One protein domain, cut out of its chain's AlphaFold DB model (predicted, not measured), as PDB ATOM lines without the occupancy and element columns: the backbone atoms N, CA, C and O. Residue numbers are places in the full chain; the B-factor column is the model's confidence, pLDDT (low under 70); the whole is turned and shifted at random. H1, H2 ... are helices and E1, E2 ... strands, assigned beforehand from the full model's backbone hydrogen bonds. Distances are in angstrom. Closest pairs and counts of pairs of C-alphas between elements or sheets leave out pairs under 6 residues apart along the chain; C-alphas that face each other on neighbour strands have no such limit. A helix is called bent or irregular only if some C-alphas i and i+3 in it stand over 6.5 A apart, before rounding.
ATOM      1  N   THR A   7     -17.214 -10.310 -49.192       93.88
ATOM      2  CA  THR A   7     -18.294 -11.288 -49.029       93.88
ATOM      3  C   THR A   7     -17.915 -12.206 -47.879       93.88
ATOM      4  O   THR A   7     -16.844 -12.812 -47.906       93.88
ATOM      5  N   ASP A   8     -18.780 -12.284 -46.879       92.69
ATOM      6  CA  ASP A   8     -18.544 -13.010 -45.642       92.69
ATOM      7  C   ASP A   8     -19.755 -13.874 -45.269       92.69
ATOM      8  O   ASP A   8     -20.916 -13.547 -45.538       92.69
ATOM      9  N   HIS A   9     -19.443 -15.019 -44.666       93.31
ATOM     10  CA  HIS A   9     -20.411 -15.939 -44.093       93.31
ATOM     11  C   HIS A   9     -20.021 -16.174 -42.639       93.31
ATOM     12  O   HIS A   9     -18.977 -16.769 -42.370       93.31
ATOM     13  N   THR A  10     -20.836 -15.699 -41.703       92.44
ATOM     14  CA  THR A  10     -20.511 -15.735 -40.271       92.44
ATOM     15  C   THR A  10     -21.573 -16.486 -39.480       92.44
ATOM     16  O   THR A  10     -22.750 -16.535 -39.850       92.44
ATOM     17  N   GLU A  11     -21.136 -17.143 -38.408       92.69
ATOM     18  CA  GLU A  11     -22.037 -17.765 -37.444       92.69
ATOM     19  C   GLU A  11     -22.587 -16.704 -36.499       92.69
ATOM     20  O   GLU A  11     -21.844 -15.887 -35.951       92.69
ATOM     21  N   VAL A  12     -23.904 -16.708 -36.339       92.31
ATOM     22  CA  VAL A  12     -24.622 -15.770 -35.479       92.31
ATOM     23  C   VAL A  12     -25.568 -16.554 -34.587       92.31
ATOM     24  O   VAL A  12     -26.059 -17.620 -34.972       92.31
ATOM     25  N   ALA A  13     -25.843 -16.025 -33.398       88.88
ATOM     26  CA  ALA A  13     -26.835 -16.622 -32.520       88.88
ATOM     27  C   ALA A  13     -28.195 -16.681 -33.235       88.88
ATOM     28  O   ALA A  13     -28.659 -15.685 -33.795       88.88
ATOM     29  N   GLY A  14     -28.832 -17.848 -33.215       86.00
ATOM     30  CA  GLY A  14     -30.139 -18.048 -33.830       86.00
ATOM     31  C   GLY A  14     -30.808 -19.319 -33.330       86.00
ATOM     32  O   GLY A  14     -30.150 -20.239 -32.841       86.00
ATOM     33  N   ARG A  15     -32.131 -19.374 -33.437       84.88
ATOM     34  CA  ARG A  15     -32.939 -20.546 -33.090       84.88
ATOM     35  C   ARG A  15     -33.433 -21.237 -34.365       84.88
ATOM     36  O   ARG A  15     -33.676 -20.568 -35.367       84.88
ATOM     37  N   PRO A  16     -33.663 -22.564 -34.345       79.81
ATOM     38  CA  PRO A  16     -34.198 -23.282 -35.503       79.81
ATOM     39  C   PRO A  16     -35.530 -22.725 -36.030       79.81
ATOM     40  O   PRO A  16     -35.770 -22.798 -37.227       79.81
ATOM     41  N   GLY A  17     -36.372 -22.157 -35.159       84.25
ATOM     42  CA  GLY A  17     -37.660 -21.562 -35.534       84.25
ATOM     43  C   GLY A  17     -37.596 -20.111 -36.025       84.25
ATOM     44  O   GLY A  17     -38.640 -19.543 -36.332       84.25
ATOM     45  N   ASP A  18     -36.414 -19.490 -36.079       86.94
ATOM     46  CA  ASP A  18     -36.306 -18.095 -36.507       86.94
ATOM     47  C   ASP A  18     -36.608 -17.949 -38.011       86.94
ATOM     48  O   ASP A  18     -36.200 -18.785 -38.826       86.94
ATOM     49  N   PRO A  19     -37.293 -16.876 -38.437       90.94
ATOM     50  CA  PRO A  19     -37.564 -16.651 -39.848       90.94
ATOM     51  C   PRO A  19     -36.305 -16.187 -40.588       90.94
ATOM     52  O   PRO A  19     -35.441 -15.496 -40.034       90.94
ATOM     53  N   VAL A  20     -36.253 -16.459 -41.895       95.44
ATOM     54  CA  VAL A  20     -35.268 -15.826 -42.783       95.44
ATOM     55  C   VAL A  20     -35.486 -14.314 -42.747       95.44
ATOM     56  O   VAL A  20     -36.600 -13.820 -42.951       95.44
ATOM     57  N   THR A  21     -34.427 -13.565 -42.466       96.62
ATOM     58  CA  THR A  21     -34.493 -12.113 -42.309       96.62
ATOM     59  C   THR A  21     -33.534 -11.452 -43.288       96.62
ATOM     60  O   THR A  21     -32.325 -11.651 -43.229       96.62
ATOM     61  N   VAL A  22     -34.073 -10.642 -44.197       97.69
ATOM     62  CA  VAL A  22     -33.274  -9.779 -45.070       97.69
ATOM     63  C   VAL A  22     -32.989  -8.489 -44.312       97.69
ATOM     64  O   VAL A  22     -33.916  -7.827 -43.841       97.69
ATOM     65  N   LEU A  23     -31.720  -8.132 -44.159       97.50
ATOM     66  CA  LEU A  23     -31.355  -6.975 -43.353       97.50
ATOM     67  C   LEU A  23     -31.446  -5.698 -44.185       97.50
ATOM     68  O   LEU A  23     -30.834  -5.632 -45.247       97.50
ATOM     69  N   SER A  24     -32.160  -4.681 -43.694       96.50
ATOM     70  CA  SER A  24     -32.149  -3.319 -44.263       96.50
ATOM     71  C   SER A  24     -30.960  -2.478 -43.778       96.50
ATOM     72  O   SER A  24     -30.642  -1.446 -44.366       96.50
ATOM     73  N   GLY A  25     -30.266  -2.946 -42.742       97.00
ATOM     74  CA  GLY A  25     -29.004  -2.410 -42.242       97.00
ATOM     75  C   GLY A  25     -28.500  -3.237 -41.060       97.00
ATOM     76  O   GLY A  25     -29.294  -3.934 -40.423       97.00
ATOM     77  N   PHE A  26     -27.192  -3.207 -40.801       96.62
ATOM     78  CA  PHE A  26     -26.557  -3.932 -39.691       96.62
ATOM     79  C   PHE A  26     -25.203  -3.340 -39.295       96.62
ATOM     80  O   PHE A  26     -24.647  -2.529 -40.029       96.62
ATOM     81  N   HIS A  27     -24.649  -3.742 -38.149       95.94
ATOM     82  CA  HIS A  27     -23.286  -3.371 -37.763       95.94
ATOM     83  C   HIS A  27     -22.304  -4.506 -38.082       95.94
ATOM     84  O   HIS A  27     -22.302  -5.547 -37.424       95.94
ATOM     85  N   HIS A  28     -21.458  -4.305 -39.092       93.69
ATOM     86  CA  HIS A  28     -20.445  -5.267 -39.519       93.69
ATOM     87  C   HIS A  28     -19.152  -5.107 -38.691       93.69
ATOM     88  O   HIS A  28     -18.624  -3.995 -38.617       93.69
ATOM     89  N   PRO A  29     -18.559  -6.187 -38.143       88.69
ATOM     90  CA  PRO A  29     -17.400  -6.108 -37.241       88.69
ATOM     91  C   PRO A  29     -16.205  -5.309 -37.780       88.69
ATOM     92  O   PRO A  29     -15.610  -4.526 -37.052       88.69
ATOM     93  N   ALA A  30     -15.883  -5.463 -39.068       90.19
ATOM     94  CA  ALA A  30     -14.746  -4.778 -39.696       90.19
ATOM     95  C   ALA A  30     -15.116  -3.510 -40.489       90.19
ATOM     96  O   ALA A  30     -14.236  -2.841 -41.024       90.19
ATOM     97  N   ARG A  31     -16.412  -3.211 -40.655       90.88
ATOM     98  CA  ARG A  31     -16.880  -2.113 -41.526       90.88
ATOM     99  C   ARG A  31     -17.742  -1.090 -40.785       90.88
ATOM    100  O   ARG A  31     -18.002  -0.026 -41.330       90.88
ATOM    101  N   GLY A  32     -18.156  -1.382 -39.554       93.75
ATOM    102  CA  GLY A  32     -19.071  -0.536 -38.804       93.75
ATOM    103  C   GLY A  32     -20.494  -0.594 -39.377       93.75
ATOM    104  O   GLY A  32     -20.923  -1.661 -39.828       93.75
ATOM    105  N   PRO A  33     -21.255   0.512 -39.348       96.25
ATOM    106  CA  PRO A  33     -22.641   0.534 -39.799       96.25
ATOM    107  C   PRO A  33     -22.752   0.341 -41.316       96.25
ATOM    108  O   PRO A  33     -22.134   1.060 -42.098       96.25
ATOM    109  N   VAL A  34     -23.590  -0.610 -41.724       96.94
ATOM    110  CA  VAL A  34     -23.884  -0.956 -43.115       96.94
ATOM    111  C   VAL A  34     -25.342  -0.644 -43.417       96.94
ATOM    112  O   VAL A  34     -26.238  -1.098 -42.704       96.94
ATOM    113  N   SER A  35     -25.580   0.091 -44.501       96.31
ATOM    114  CA  SER A  35     -26.919   0.288 -45.062       96.31
ATOM    115  C   SER A  35     -27.193  -0.743 -46.155       96.31
ATOM    116  O   SER A  35     -26.325  -0.999 -46.991       96.31
ATOM    117  N   CYS A  36     -28.402  -1.303 -46.201       97.06
ATOM    118  CA  CYS A  36     -28.799  -2.271 -47.226       97.06
ATOM    119  C   CYS A  36     -30.066  -1.817 -47.980       97.06
ATOM    120  O   CYS A  36     -31.123  -2.440 -47.835       97.06
ATOM    121  N   PRO A  37     -29.995  -0.766 -48.826       95.56
ATOM    122  CA  PRO A  37     -31.169  -0.229 -49.523       95.56
ATOM    123  C   PRO A  37     -31.847  -1.243 -50.452       95.56
ATOM    124  O   PRO A  37     -33.052  -1.193 -50.659       95.56
ATOM    125  N   ALA A  38     -31.090  -2.208 -50.985       96.88
ATOM    126  CA  ALA A  38     -31.606  -3.253 -51.869       96.88
ATOM    127  C   ALA A  38     -32.322  -4.406 -51.132       96.88
ATOM    128  O   ALA A  38     -32.763  -5.359 -51.774       96.88
ATOM    129  N   ALA A  39     -32.482  -4.349 -49.803       97.19
ATOM    130  CA  ALA A  39     -33.194  -5.373 -49.032       97.19
ATOM    131  C   ALA A  39     -34.601  -5.723 -49.576       97.19
ATOM    132  O   ALA A  39     -34.925  -6.915 -49.633       97.19
ATOM    133  N   PRO A  40     -35.430  -4.765 -50.048       95.06
ATOM    134  CA  PRO A  40     -36.726  -5.085 -50.647       95.06
ATOM    135  C   PRO A  40     -36.634  -5.987 -51.883       95.06
ATOM    136  O   PRO A  40     -37.505  -6.833 -52.082       95.06
ATOM    137  N   LEU A  41     -35.567  -5.861 -52.677       95.88
ATOM    138  CA  LEU A  41     -35.343  -6.690 -53.860       95.88
ATOM    139  C   LEU A  41     -35.012  -8.139 -53.487       95.88
ATOM    140  O   LEU A  41     -35.590  -9.070 -54.045       95.88
ATOM    141  N   LEU A  42     -34.138  -8.330 -52.495       96.94
ATOM    142  CA  LEU A  42     -33.790  -9.657 -51.979       96.94
ATOM    143  C   LEU A  42     -35.011 -10.346 -51.362       96.94
ATOM    144  O   LEU A  42     -35.260 -11.520 -51.625       96.94
ATOM    145  N   ALA A  43     -35.794  -9.610 -50.569       95.38
ATOM    146  CA  ALA A  43     -37.007 -10.136 -49.955       95.38
ATOM    147  C   ALA A  43     -38.076 -10.492 -50.999       95.38
ATOM    148  O   ALA A  43     -38.703 -11.543 -50.893       95.38
ATOM    149  N   GLY A  44     -38.270  -9.653 -52.024       93.19
ATOM    150  CA  GLY A  44     -39.161  -9.958 -53.146       93.19
ATOM    151  C   GLY A  44     -38.739 -11.236 -53.874       93.19
ATOM    152  O   GLY A  44     -39.541 -12.152 -54.024       93.19
ATOM    153  N   TRP A  45     -37.453 -11.342 -54.213       95.12
ATOM    154  CA  TRP A  45     -36.873 -12.503 -54.897       95.12
ATOM    155  C   TRP A  45     -37.018 -13.820 -54.113       95.12
ATOM    156  O   TRP A  45     -37.243 -14.875 -54.713       95.12
ATOM    157  N   LEU A  46     -36.900 -13.766 -52.779       94.94
ATOM    158  CA  LEU A  46     -37.130 -14.905 -51.884       94.94
ATOM    159  C   LEU A  46     -38.613 -15.303 -51.836       94.94
ATOM    160  O   LEU A  46     -38.937 -16.484 -51.968       94.94
ATOM    161  N   ARG A  47     -39.520 -14.330 -51.700       93.75
ATOM    162  CA  ARG A  47     -40.973 -14.574 -51.637       93.75
ATOM    163  C   ARG A  47     -41.524 -15.170 -52.925       93.75
ATOM    164  O   ARG A  47     -42.333 -16.088 -52.858       93.75
ATOM    165  N   GLU A  48     -41.042 -14.722 -54.084       91.50
ATOM    166  CA  GLU A  48     -41.387 -15.324 -55.384       91.50
ATOM    167  C   GLU A  48     -41.023 -16.816 -55.468       91.50
ATOM    168  O   GLU A  48     -41.625 -17.561 -56.233       91.50
ATOM    169  N   ARG A  49     -40.060 -17.272 -54.656       92.50
ATOM    170  CA  ARG A  49     -39.634 -18.678 -54.543       92.50
ATOM    171  C   ARG A  49     -40.321 -19.419 -53.393       92.50
ATOM    172  O   ARG A  49     -39.804 -20.425 -52.904       92.50
ATOM    173  N   GLY A  50     -41.452 -18.900 -52.917       92.88
ATOM    174  CA  GLY A  50     -42.234 -19.491 -51.830       92.88
ATOM    175  C   GLY A  50     -41.547 -19.427 -50.464       92.88
ATOM    176  O   GLY A  50     -41.904 -20.185 -49.569       92.88
ATOM    177  N   GLN A  51     -40.538 -18.567 -50.294       93.38
ATOM    178  CA  GLN A  51     -39.822 -18.453 -49.028       93.38
ATOM    179  C   GLN A  51     -40.439 -17.356 -48.165       93.38
ATOM    180  O   GLN A  51     -40.470 -16.185 -48.545       93.38
ATOM    181  N   GLU A  52     -40.867 -17.722 -46.960       91.19
ATOM    182  CA  GLU A  52     -41.230 -16.736 -45.949       91.19
ATOM    183  C   GLU A  52     -39.990 -15.976 -45.472       91.19
ATOM    184  O   GLU A  52     -39.010 -16.572 -45.011       91.19
ATOM    185  N   CYS A  53     -40.041 -14.649 -45.583       93.19
ATOM    186  CA  CYS A  53     -38.995 -13.774 -45.078       93.19
ATOM    187  C   CYS A  53     -39.529 -12.402 -44.658       93.19
ATOM    188  O   CYS A  53     -40.459 -11.840 -45.259       93.19
ATOM    189  N   ARG A  54     -38.862 -11.808 -43.667       94.44
ATOM    190  CA  ARG A  54     -39.113 -10.436 -43.201       94.44
ATOM    191  C   ARG A  54     -37.930  -9.523 -43.519       94.44
ATOM    192  O   ARG A  54     -36.809 -10.000 -43.673       94.44
ATOM    193  N   ILE A  55     -38.185  -8.219 -43.588       94.88
ATOM    194  CA  ILE A  55     -37.138  -7.195 -43.674       94.88
ATOM    195  C   ILE A  55     -36.988  -6.564 -42.292       94.88
ATOM    196  O   ILE A  55     -37.997  -6.226 -41.674       94.88
ATOM    197  N   ALA A  56     -35.761  -6.417 -41.795       94.50
ATOM    198  CA  ALA A  56     -35.505  -5.745 -40.521       94.50
ATOM    199  C   ALA A  56     -34.116  -5.100 -40.480       94.50
ATOM    200  O   ALA A  56     -33.178  -5.612 -41.082       94.50
ATOM    201  N   ALA A  57     -33.970  -4.012 -39.727       93.06
ATOM    202  CA  ALA A  57     -32.653  -3.522 -39.341       93.06
ATOM    203  C   ALA A  57     -32.135  -4.339 -38.148       93.06
ATOM    204  O   ALA A  57     -32.912  -4.753 -37.285       93.06
ATOM    205  N   ALA A  58     -30.827  -4.554 -38.094       89.69
ATOM    206  CA  ALA A  58     -30.143  -5.171 -36.968       89.69
ATOM    207  C   ALA A  58     -29.060  -4.227 -36.429       89.69
ATOM    208  O   ALA A  58     -28.548  -3.375 -37.146       89.69
ATOM    209  N   GLY A  59     -28.714  -4.364 -35.150       88.12
ATOM    210  CA  GLY A  59     -27.509  -3.749 -34.591       88.12
ATOM    211  C   GLY A  59     -26.279  -4.609 -34.888       88.12
ATOM    212  O   GLY A  59     -26.125  -5.155 -35.984       88.12
ATOM    213  N   ALA A  60     -25.420  -4.777 -33.885       87.25
ATOM    214  CA  ALA A  60     -24.429  -5.845 -33.902       87.25
ATOM    215  C   ALA A  60     -25.137  -7.200 -33.768       87.25
ATOM    216  O   ALA A  60     -25.967  -7.391 -32.878       87.25
ATOM    217  N   LEU A  61     -24.817  -8.132 -34.662       87.44
ATOM    218  CA  LEU A  61     -25.315  -9.500 -34.577       87.44
ATOM    219  C   LEU A  61     -24.392 -10.293 -33.640       87.44
ATOM    220  O   LEU A  61     -23.195 -10.378 -33.925       87.44
ATOM    221  N   PRO A  62     -24.899 -10.841 -32.522       85.44
ATOM    222  CA  PRO A  62     -24.068 -11.579 -31.583       85.44
ATOM    223  C   PRO A  62     -23.536 -12.858 -32.233       85.44
ATOM    224  O   PRO A  62     -24.292 -13.615 -32.850       85.44
ATOM    225  N   ALA A  63     -22.237 -13.105 -32.065       86.00
ATOM    226  CA  ALA A  63     -21.634 -14.379 -32.430       86.00
ATOM    227  C   ALA A  63     -22.288 -15.507 -31.618       86.00
ATOM    228  O   ALA A  63     -22.585 -15.346 -30.433       86.00
ATOM    229  N   GLY A  64     -22.533 -16.644 -32.256       85.81
ATOM    230  CA  GLY A  64     -23.184 -17.779 -31.617       85.81
ATOM    231  C   GLY A  64     -23.488 -18.885 -32.613       85.81
ATOM    232  O   GLY A  64     -23.152 -18.777 -33.788       85.81
ATOM    233  N   SER A  65     -24.137 -19.944 -32.137       81.88
ATOM    234  CA  SER A  65     -24.552 -21.081 -32.956       81.88
ATOM    235  C   SER A  65     -26.045 -21.014 -33.307       81.88
ATOM    236  O   SER A  65     -26.825 -20.288 -32.688       81.88
ATOM    237  N   GLY A  66     -26.446 -21.772 -34.332       85.38
ATOM    238  CA  GLY A  66     -27.850 -21.939 -34.727       85.38
ATOM    239  C   GLY A  66     -28.347 -21.005 -35.838       85.38
ATOM    240  O   GLY A  66     -29.352 -21.324 -36.477       85.38
ATOM    241  N   GLY A  67     -27.619 -19.930 -36.154       92.25
ATOM    242  CA  GLY A  67     -27.887 -19.033 -37.280       92.25
ATOM    243  C   GLY A  67     -26.664 -18.792 -38.170       92.25
ATOM    244  O   GLY A  67     -25.516 -19.017 -37.784       92.25
ATOM    245  N   ARG A  68     -26.911 -18.328 -39.396       95.12
ATOM    246  CA  ARG A  68     -25.886 -17.912 -40.359       95.12
ATOM    247  C   ARG A  68     -26.252 -16.556 -40.946       95.12
ATOM    248  O   ARG A  68     -27.387 -16.350 -41.375       95.12
ATOM    249  N   LEU A  69     -25.274 -15.659 -40.993       95.94
ATOM    250  CA  LEU A  69     -25.313 -14.433 -41.780       95.94
ATOM    251  C   LEU A  69     -24.579 -14.688 -43.096       95.94
ATOM    252  O   LEU A  69     -23.441 -15.154 -43.091       95.94
ATOM    253  N   ALA A  70     -25.216 -14.359 -44.213       97.81
ATOM    254  CA  ALA A  70     -24.540 -14.141 -45.482       97.81
ATOM    255  C   ALA A  70     -24.573 -12.645 -45.780       97.81
ATOM    256  O   ALA A  70     -25.647 -12.039 -45.734       97.81
ATOM    257  N   ALA A  71     -23.423 -12.054 -46.095       97.56
ATOM    258  CA  ALA A  71     -23.342 -10.645 -46.436       97.56
ATOM    259  C   ALA A  71     -22.377 -10.390 -47.597       97.56
ATOM    260  O   ALA A  71     -21.411 -11.110 -47.833       97.56
ATOM    261  N   THR A  72     -22.669  -9.353 -48.373       97.50
ATOM    262  CA  THR A  72     -21.703  -8.719 -49.269       97.50
ATOM    263  C   THR A  72     -21.739  -7.226 -49.018       97.50
ATOM    264  O   THR A  72     -22.782  -6.603 -49.195       97.50
ATOM    265  N   THR A  73     -20.609  -6.652 -48.619       96.31
ATOM    266  CA  THR A  73     -20.461  -5.232 -48.282       96.31
ATOM    267  C   THR A  73     -19.427  -4.560 -49.179       96.31
ATOM    268  O   THR A  73     -18.501  -5.201 -49.683       96.31
ATOM    269  N   TYR A  74     -19.582  -3.262 -49.426       94.94
ATOM    270  CA  TYR A  74     -18.653  -2.455 -50.211       94.94
ATOM    271  C   TYR A  74     -18.724  -0.979 -49.799       94.94
ATOM    272  O   TYR A  74     -19.660  -0.551 -49.129       94.94
ATOM    273  N   LEU A  75     -17.714  -0.204 -50.199       92.69
ATOM    274  CA  LEU A  75     -17.703   1.246 -50.018       92.69
ATOM    275  C   LEU A  75     -18.357   1.923 -51.221       92.69
ATOM    276  O   LEU A  75     -18.014   1.617 -52.372       92.69
ATOM    277  N   ASP A  76     -19.289   2.823 -50.933       88.44
ATOM    278  CA  ASP A  76     -19.869   3.738 -51.909       88.44
ATOM    279  C   ASP A  76     -18.935   4.934 -52.173       88.44
ATOM    280  O   ASP A  76     -17.916   5.099 -51.494       88.44
ATOM    281  N   LEU A  77     -19.258   5.763 -53.172       83.31
ATOM    282  CA  LEU A  77     -18.452   6.931 -53.557       83.31
ATOM    283  C   LEU A  77     -18.254   7.920 -52.401       83.31
ATOM    284  O   LEU A  77     -17.176   8.492 -52.266       83.31
ATOM    285  N   ASP A  78     -19.250   8.034 -51.524       85.94
ATOM    286  CA  ASP A  78     -19.239   8.942 -50.375       85.94
ATOM    287  C   ASP A  78     -18.537   8.330 -49.144       85.94
ATOM    288  O   ASP A  78     -18.627   8.858 -48.035       85.94
ATOM    289  N   GLY A  79     -17.903   7.160 -49.292       87.31
ATOM    290  CA  GLY A  79     -17.233   6.431 -48.210       87.31
ATOM    291  C   GLY A  79     -18.168   5.658 -47.273       87.31
ATOM    292  O   GLY A  79     -17.696   4.921 -46.407       87.31
ATOM    293  N   ARG A  80     -19.491   5.770 -47.453       91.94
ATOM    294  CA  ARG A  80     -20.487   4.990 -46.704       91.94
ATOM    295  C   ARG A  80     -20.374   3.502 -47.032       91.94
ATOM    296  O   ARG A  80     -20.098   3.128 -48.172       91.94
ATOM    297  N   VAL A  81     -20.640   2.650 -46.042       95.12
ATOM    298  CA  VAL A  81     -20.679   1.200 -46.252       95.12
ATOM    299  C   VAL A  81     -22.085   0.778 -46.652       95.12
ATOM    300  O   VAL A  81     -23.053   0.984 -45.917       95.12
ATOM    301  N   VAL A  82     -22.181   0.163 -47.823       96.06
ATOM    302  CA  VAL A  82     -23.423  -0.374 -48.378       96.06
ATOM    303  C   VAL A  82     -23.290  -1.886 -48.501       96.06
ATOM    304  O   VAL A  82     -22.188  -2.409 -48.691       96.06
ATOM    305  N   GLY A  83     -24.394  -2.613 -48.376       96.19
ATOM    306  CA  GLY A  83     -24.356  -4.055 -48.514       96.19
ATOM    307  C   GLY A  83     -25.678  -4.721 -48.842       96.19
ATOM    308  O   GLY A  83     -26.734  -4.108 -48.960       96.19
ATOM    309  N   LEU A  84     -25.565  -6.033 -48.994       98.00
ATOM    310  CA  LEU A  84     -26.645  -6.990 -49.147       98.00
ATOM    311  C   LEU A  84     -26.455  -8.014 -48.042       98.00
ATOM    312  O   LEU A  84     -25.365  -8.579 -47.950       98.00
ATOM    313  N   ALA A  85     -27.465  -8.258 -47.213       97.88
ATOM    314  CA  ALA A  85     -27.300  -9.194 -46.112       97.88
ATOM    315  C   ALA A  85     -28.589  -9.945 -45.780       97.88
ATOM    316  O   ALA A  85     -29.682  -9.375 -45.778       97.88
ATOM    317  N   VAL A  86     -28.441 -11.237 -45.497       97.94
ATOM    318  CA  VAL A  86     -29.534 -12.134 -45.118       97.94
ATOM    319  C   VAL A  86     -29.075 -12.998 -43.954       97.94
ATOM    320  O   VAL A  86     -28.013 -13.618 -44.017       97.94
ATOM    321  N   THR A  87     -29.888 -13.059 -42.904       96.75
ATOM    322  CA  THR A  87     -29.733 -14.033 -41.823       96.75
ATOM    323  C   THR A  87     -30.758 -15.145 -41.967       96.75
ATOM    324  O   THR A  87     -31.907 -14.924 -42.360       96.75
ATOM    325  N   ALA A  88     -30.338 -16.366 -41.660       96.06
ATOM    326  CA  ALA A  88     -31.204 -17.535 -41.654       96.06
ATOM    327  C   ALA A  88     -30.764 -18.526 -40.567       96.06
ATOM    328  O   ALA A  88     -29.581 -18.556 -40.216       96.06
ATOM    329  N   PRO A  89     -31.675 -19.375 -40.058       94.69
ATOM    330  CA  PRO A  89     -31.293 -20.531 -39.254       94.69
ATOM    331  C   PRO A  89     -30.295 -21.428 -39.993       94.69
ATOM    332  O   PRO A  89     -30.307 -21.491 -41.225       94.69
ATOM    333  N   ALA A  90     -29.485 -22.187 -39.254       93.12
ATOM    334  CA  ALA A  90     -28.436 -23.038 -39.824       93.12
ATOM    335  C   ALA A  90     -28.943 -23.976 -40.941       93.12
ATOM    336  O   ALA A  90     -28.302 -24.096 -41.983       93.12
ATOM    337  N   HIS A  91     -30.134 -24.562 -40.777       92.88
ATOM    338  CA  HIS A  91     -30.743 -25.460 -41.768       92.88
ATOM    339  C   HIS A  91     -31.199 -24.756 -43.067       92.88
ATOM    340  O   HIS A  91     -31.465 -25.426 -44.059       92.88
ATOM    341  N   ARG A  92     -31.267 -23.415 -43.089       94.19
ATOM    342  CA  ARG A  92     -31.609 -22.582 -44.265       94.19
ATOM    343  C   ARG A  92     -30.466 -21.654 -44.684       94.19
ATOM    344  O   ARG A  92     -30.677 -20.719 -45.452       94.19
ATOM    345  N   ALA A  93     -29.248 -21.898 -44.206       92.69
ATOM    346  CA  ALA A  93     -28.090 -21.052 -44.487       92.69
ATOM    347  C   ALA A  93     -27.758 -20.944 -45.986       92.69
ATOM    348  O   ALA A  93     -27.346 -19.884 -46.458       92.69
ATOM    349  N   THR A  94     -27.975 -22.021 -46.745       94.94
ATOM    350  CA  THR A  94     -27.753 -22.063 -48.198       94.94
ATOM    351  C   THR A  94     -28.643 -21.074 -48.944       94.94
ATOM    352  O   THR A  94     -28.162 -20.399 -49.848       94.94
ATOM    353  N   LEU A  95     -29.895 -20.908 -48.511       95.00
ATOM    354  CA  LEU A  95     -30.835 -19.944 -49.086       95.00
ATOM    355  C   LEU A  95     -30.357 -18.497 -48.890       95.00
ATOM    356  O   LEU A  95     -30.401 -17.693 -49.820       95.00
ATOM    357  N   ALA A  96     -29.874 -18.167 -47.688       95.12
ATOM    358  CA  ALA A  96     -29.321 -16.845 -47.394       95.12
ATOM    359  C   ALA A  96     -28.079 -16.557 -48.251       95.12
ATOM    360  O   ALA A  96     -27.972 -15.492 -48.864       95.12
ATOM    361  N   ALA A  97     -27.167 -17.530 -48.337       96.56
ATOM    362  CA  ALA A  97     -25.970 -17.433 -49.166       96.56
ATOM    363  C   ALA A  97     -26.311 -17.277 -50.655       96.56
ATOM    364  O   ALA A  97     -25.708 -16.451 -51.341       96.56
ATOM    365  N   GLU A  98     -27.298 -18.020 -51.153       96.81
ATOM    366  CA  GLU A  98     -27.743 -17.940 -52.540       96.81
ATOM    367  C   GLU A  98     -28.326 -16.566 -52.875       96.81
ATOM    368  O   GLU A  98     -27.899 -15.958 -53.858       96.81
ATOM    369  N   ALA A  99     -29.241 -16.047 -52.051       96.69
ATOM    370  CA  ALA A  99     -29.852 -14.740 -52.276       96.69
ATOM    371  C   ALA A  99     -28.791 -13.631 -52.371       96.69
ATOM    372  O   ALA A  99     -28.793 -12.835 -53.314       96.69
ATOM    373  N   VAL A 100     -27.830 -13.616 -51.441       97.88
ATOM    374  CA  VAL A 100     -26.722 -12.648 -51.452       97.88
ATOM    375  C   VAL A 100     -25.821 -12.852 -52.666       97.88
ATOM    376  O   VAL A 100     -25.436 -11.878 -53.312       97.88
ATOM    377  N   ARG A 101     -25.501 -14.095 -53.039       96.62
ATOM    378  CA  ARG A 101     -24.673 -14.399 -54.215       96.62
ATOM    379  C   ARG A 101     -25.322 -13.913 -55.513       96.62
ATOM    380  O   ARG A 101     -24.655 -13.258 -56.309       96.62
ATOM    381  N   VAL A 102     -26.605 -14.202 -55.717       96.44
ATOM    382  CA  VAL A 102     -27.354 -13.811 -56.923       96.44
ATOM    383  C   VAL A 102     -27.403 -12.291 -57.058       96.44
ATOM    384  O   VAL A 102     -27.032 -11.744 -58.096       96.44
ATOM    385  N   TRP A 103     -27.782 -11.585 -55.995       96.69
ATOM    386  CA  TRP A 103     -27.896 -10.129 -56.039       96.69
ATOM    387  C   TRP A 103     -26.546  -9.417 -56.058       96.69
ATOM    388  O   TRP A 103     -26.395  -8.391 -56.723       96.69
ATOM    389  N   SER A 104     -25.526  -9.986 -55.416       95.38
ATOM    390  CA  SER A 104     -24.174  -9.430 -55.466       95.38
ATOM    391  C   SER A 104     -23.514  -9.567 -56.846       95.38
ATOM    392  O   SER A 104     -22.603  -8.804 -57.169       95.38
ATOM    393  N   ALA A 105     -23.975 -10.497 -57.689       93.62
ATOM    394  CA  ALA A 105     -23.574 -10.577 -59.096       93.62
ATOM    395  C   ALA A 105     -24.164  -9.429 -59.939       93.62
ATOM    396  O   ALA A 105     -23.617  -9.072 -60.982       93.62
ATOM    397  N   ALA A 106     -25.249  -8.802 -59.474       93.56
ATOM    398  CA  ALA A 106     -25.837  -7.634 -60.114       93.56
ATOM    399  C   ALA A 106     -25.191  -6.309 -59.666       93.56
ATOM    400  O   ALA A 106     -25.604  -5.263 -60.164       93.56
ATOM    401  N   LEU A 107     -24.196  -6.312 -58.773       93.50
ATOM    402  CA  LEU A 107     -23.508  -5.083 -58.376       93.50
ATOM    403  C   LEU A 107     -22.777  -4.469 -59.573       93.50
ATOM    404  O   LEU A 107     -21.947  -5.132 -60.197       93.50
ATOM    405  N   ARG A 108     -23.045  -3.193 -59.875       91.12
ATOM    406  CA  ARG A 108     -22.292  -2.384 -60.854       91.12
ATOM    407  C   ARG A 108     -22.612  -0.901 -60.696       91.12
ATOM    408  O   ARG A 108     -23.674  -0.542 -60.194       91.12
TER     409      ARG A 108
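What this domain is: This is residues 7 to 108 of the 363 residues of an uncharacterized protein of Kitasatospora sp. MMS16-BH015 (UniProt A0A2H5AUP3). A strongly twisted sheet of six strands has both helices, H1 and H2, packed on one face, while its other face has no named helix. E5 and E6 form a long hairpin through the middle, with E1 beside E5; E2 runs beside E6 and then bends away by 86 degrees, with E4 along one side and the short E3 fitted between its end and the beginning of E6. The printed part has 102 residues with two named helices and six named strands; along the chain E1, E2 and E3 come first, then H1, then E4, E5 and E6, and last H2; the sheet is branched, with both parallel and antiparallel neighbour pairs, and the class is mixed, helices and strands. It is compact, with a radius of gyration of the C-alphas of 12.5 A and spans of 38 by 30 by 19 A.

How they stand to each other: Start at E1, residues 7 to 13, an edge strand antiparallel to E5, residues 66 to 75; N 10 and O 69 are 3.0 A apart, within hydrogen-bond range. E2, residues 20 to 28, bends at residue 24. It forms a hairpin with E3, residues 32 to 35, where N 26 and O 34 are 3.0 A apart. On the other side of E2 is the edge strand E4, residues 53 to 60, parallel to it, with N 22 to O 54 at 2.9 A. E6, residues 81 to 89, is antiparallel to E2, with N 21 to O 87 at 2.9 A, and parallel to E3, with N 35 to O 81 at 3.0 A. E5 and E6 are an antiparallel hairpin at 168 degrees, with N 72 to O 84 at 2.8 A. H1, residues 39 to 47, is on the sheet at a height of 7.9 A, over E2 and along it at 16 degrees on the local plane; Ser 24 and Ala 39 have the closest C-alphas, 5.3 A apart. H2, residues 90 to 105, is on the same face at a height of 7.6 A, over E5 and E6; its closest C-alpha pair with E6 is Val 86 and Ala 96, 5.2 A. H2 touches H1 with residues 99 to 103 alone, opposite ways at a steep tilt of 58 degrees; the C-alphas of Leu 42 and Ala 99 are closest, at 6.4 A. Every O i to N i+4 pair is within hydrogen-bond range in H1, and 10 of 12 are in H2.

Where its parts are: Find C-alpha 7 at (-18.294, -11.288, -49.029), where E1 begins; it runs 19.3 A. E2 spans 18.5 A, E4 20.0 A, E5 29.6 A and E6 25.2 A; E3 spans 10.1 A and H1 12.3 A. H2 runs 23.5 A to C-alpha 105 at (-23.574, -10.577, -59.096); it is irregular, with C-alphas 91 and 94 7.9 A apart.

The domain as a whole: The two C-alphas farthest apart, of Gly 17 and Leu 77, are 38.8 A apart. The printed part has no cut; the link E1 to E2 is short, the others are tight, and no link is long. The mean pLDDT of the printed part of this model is 93.2, and no printed residue is under 70.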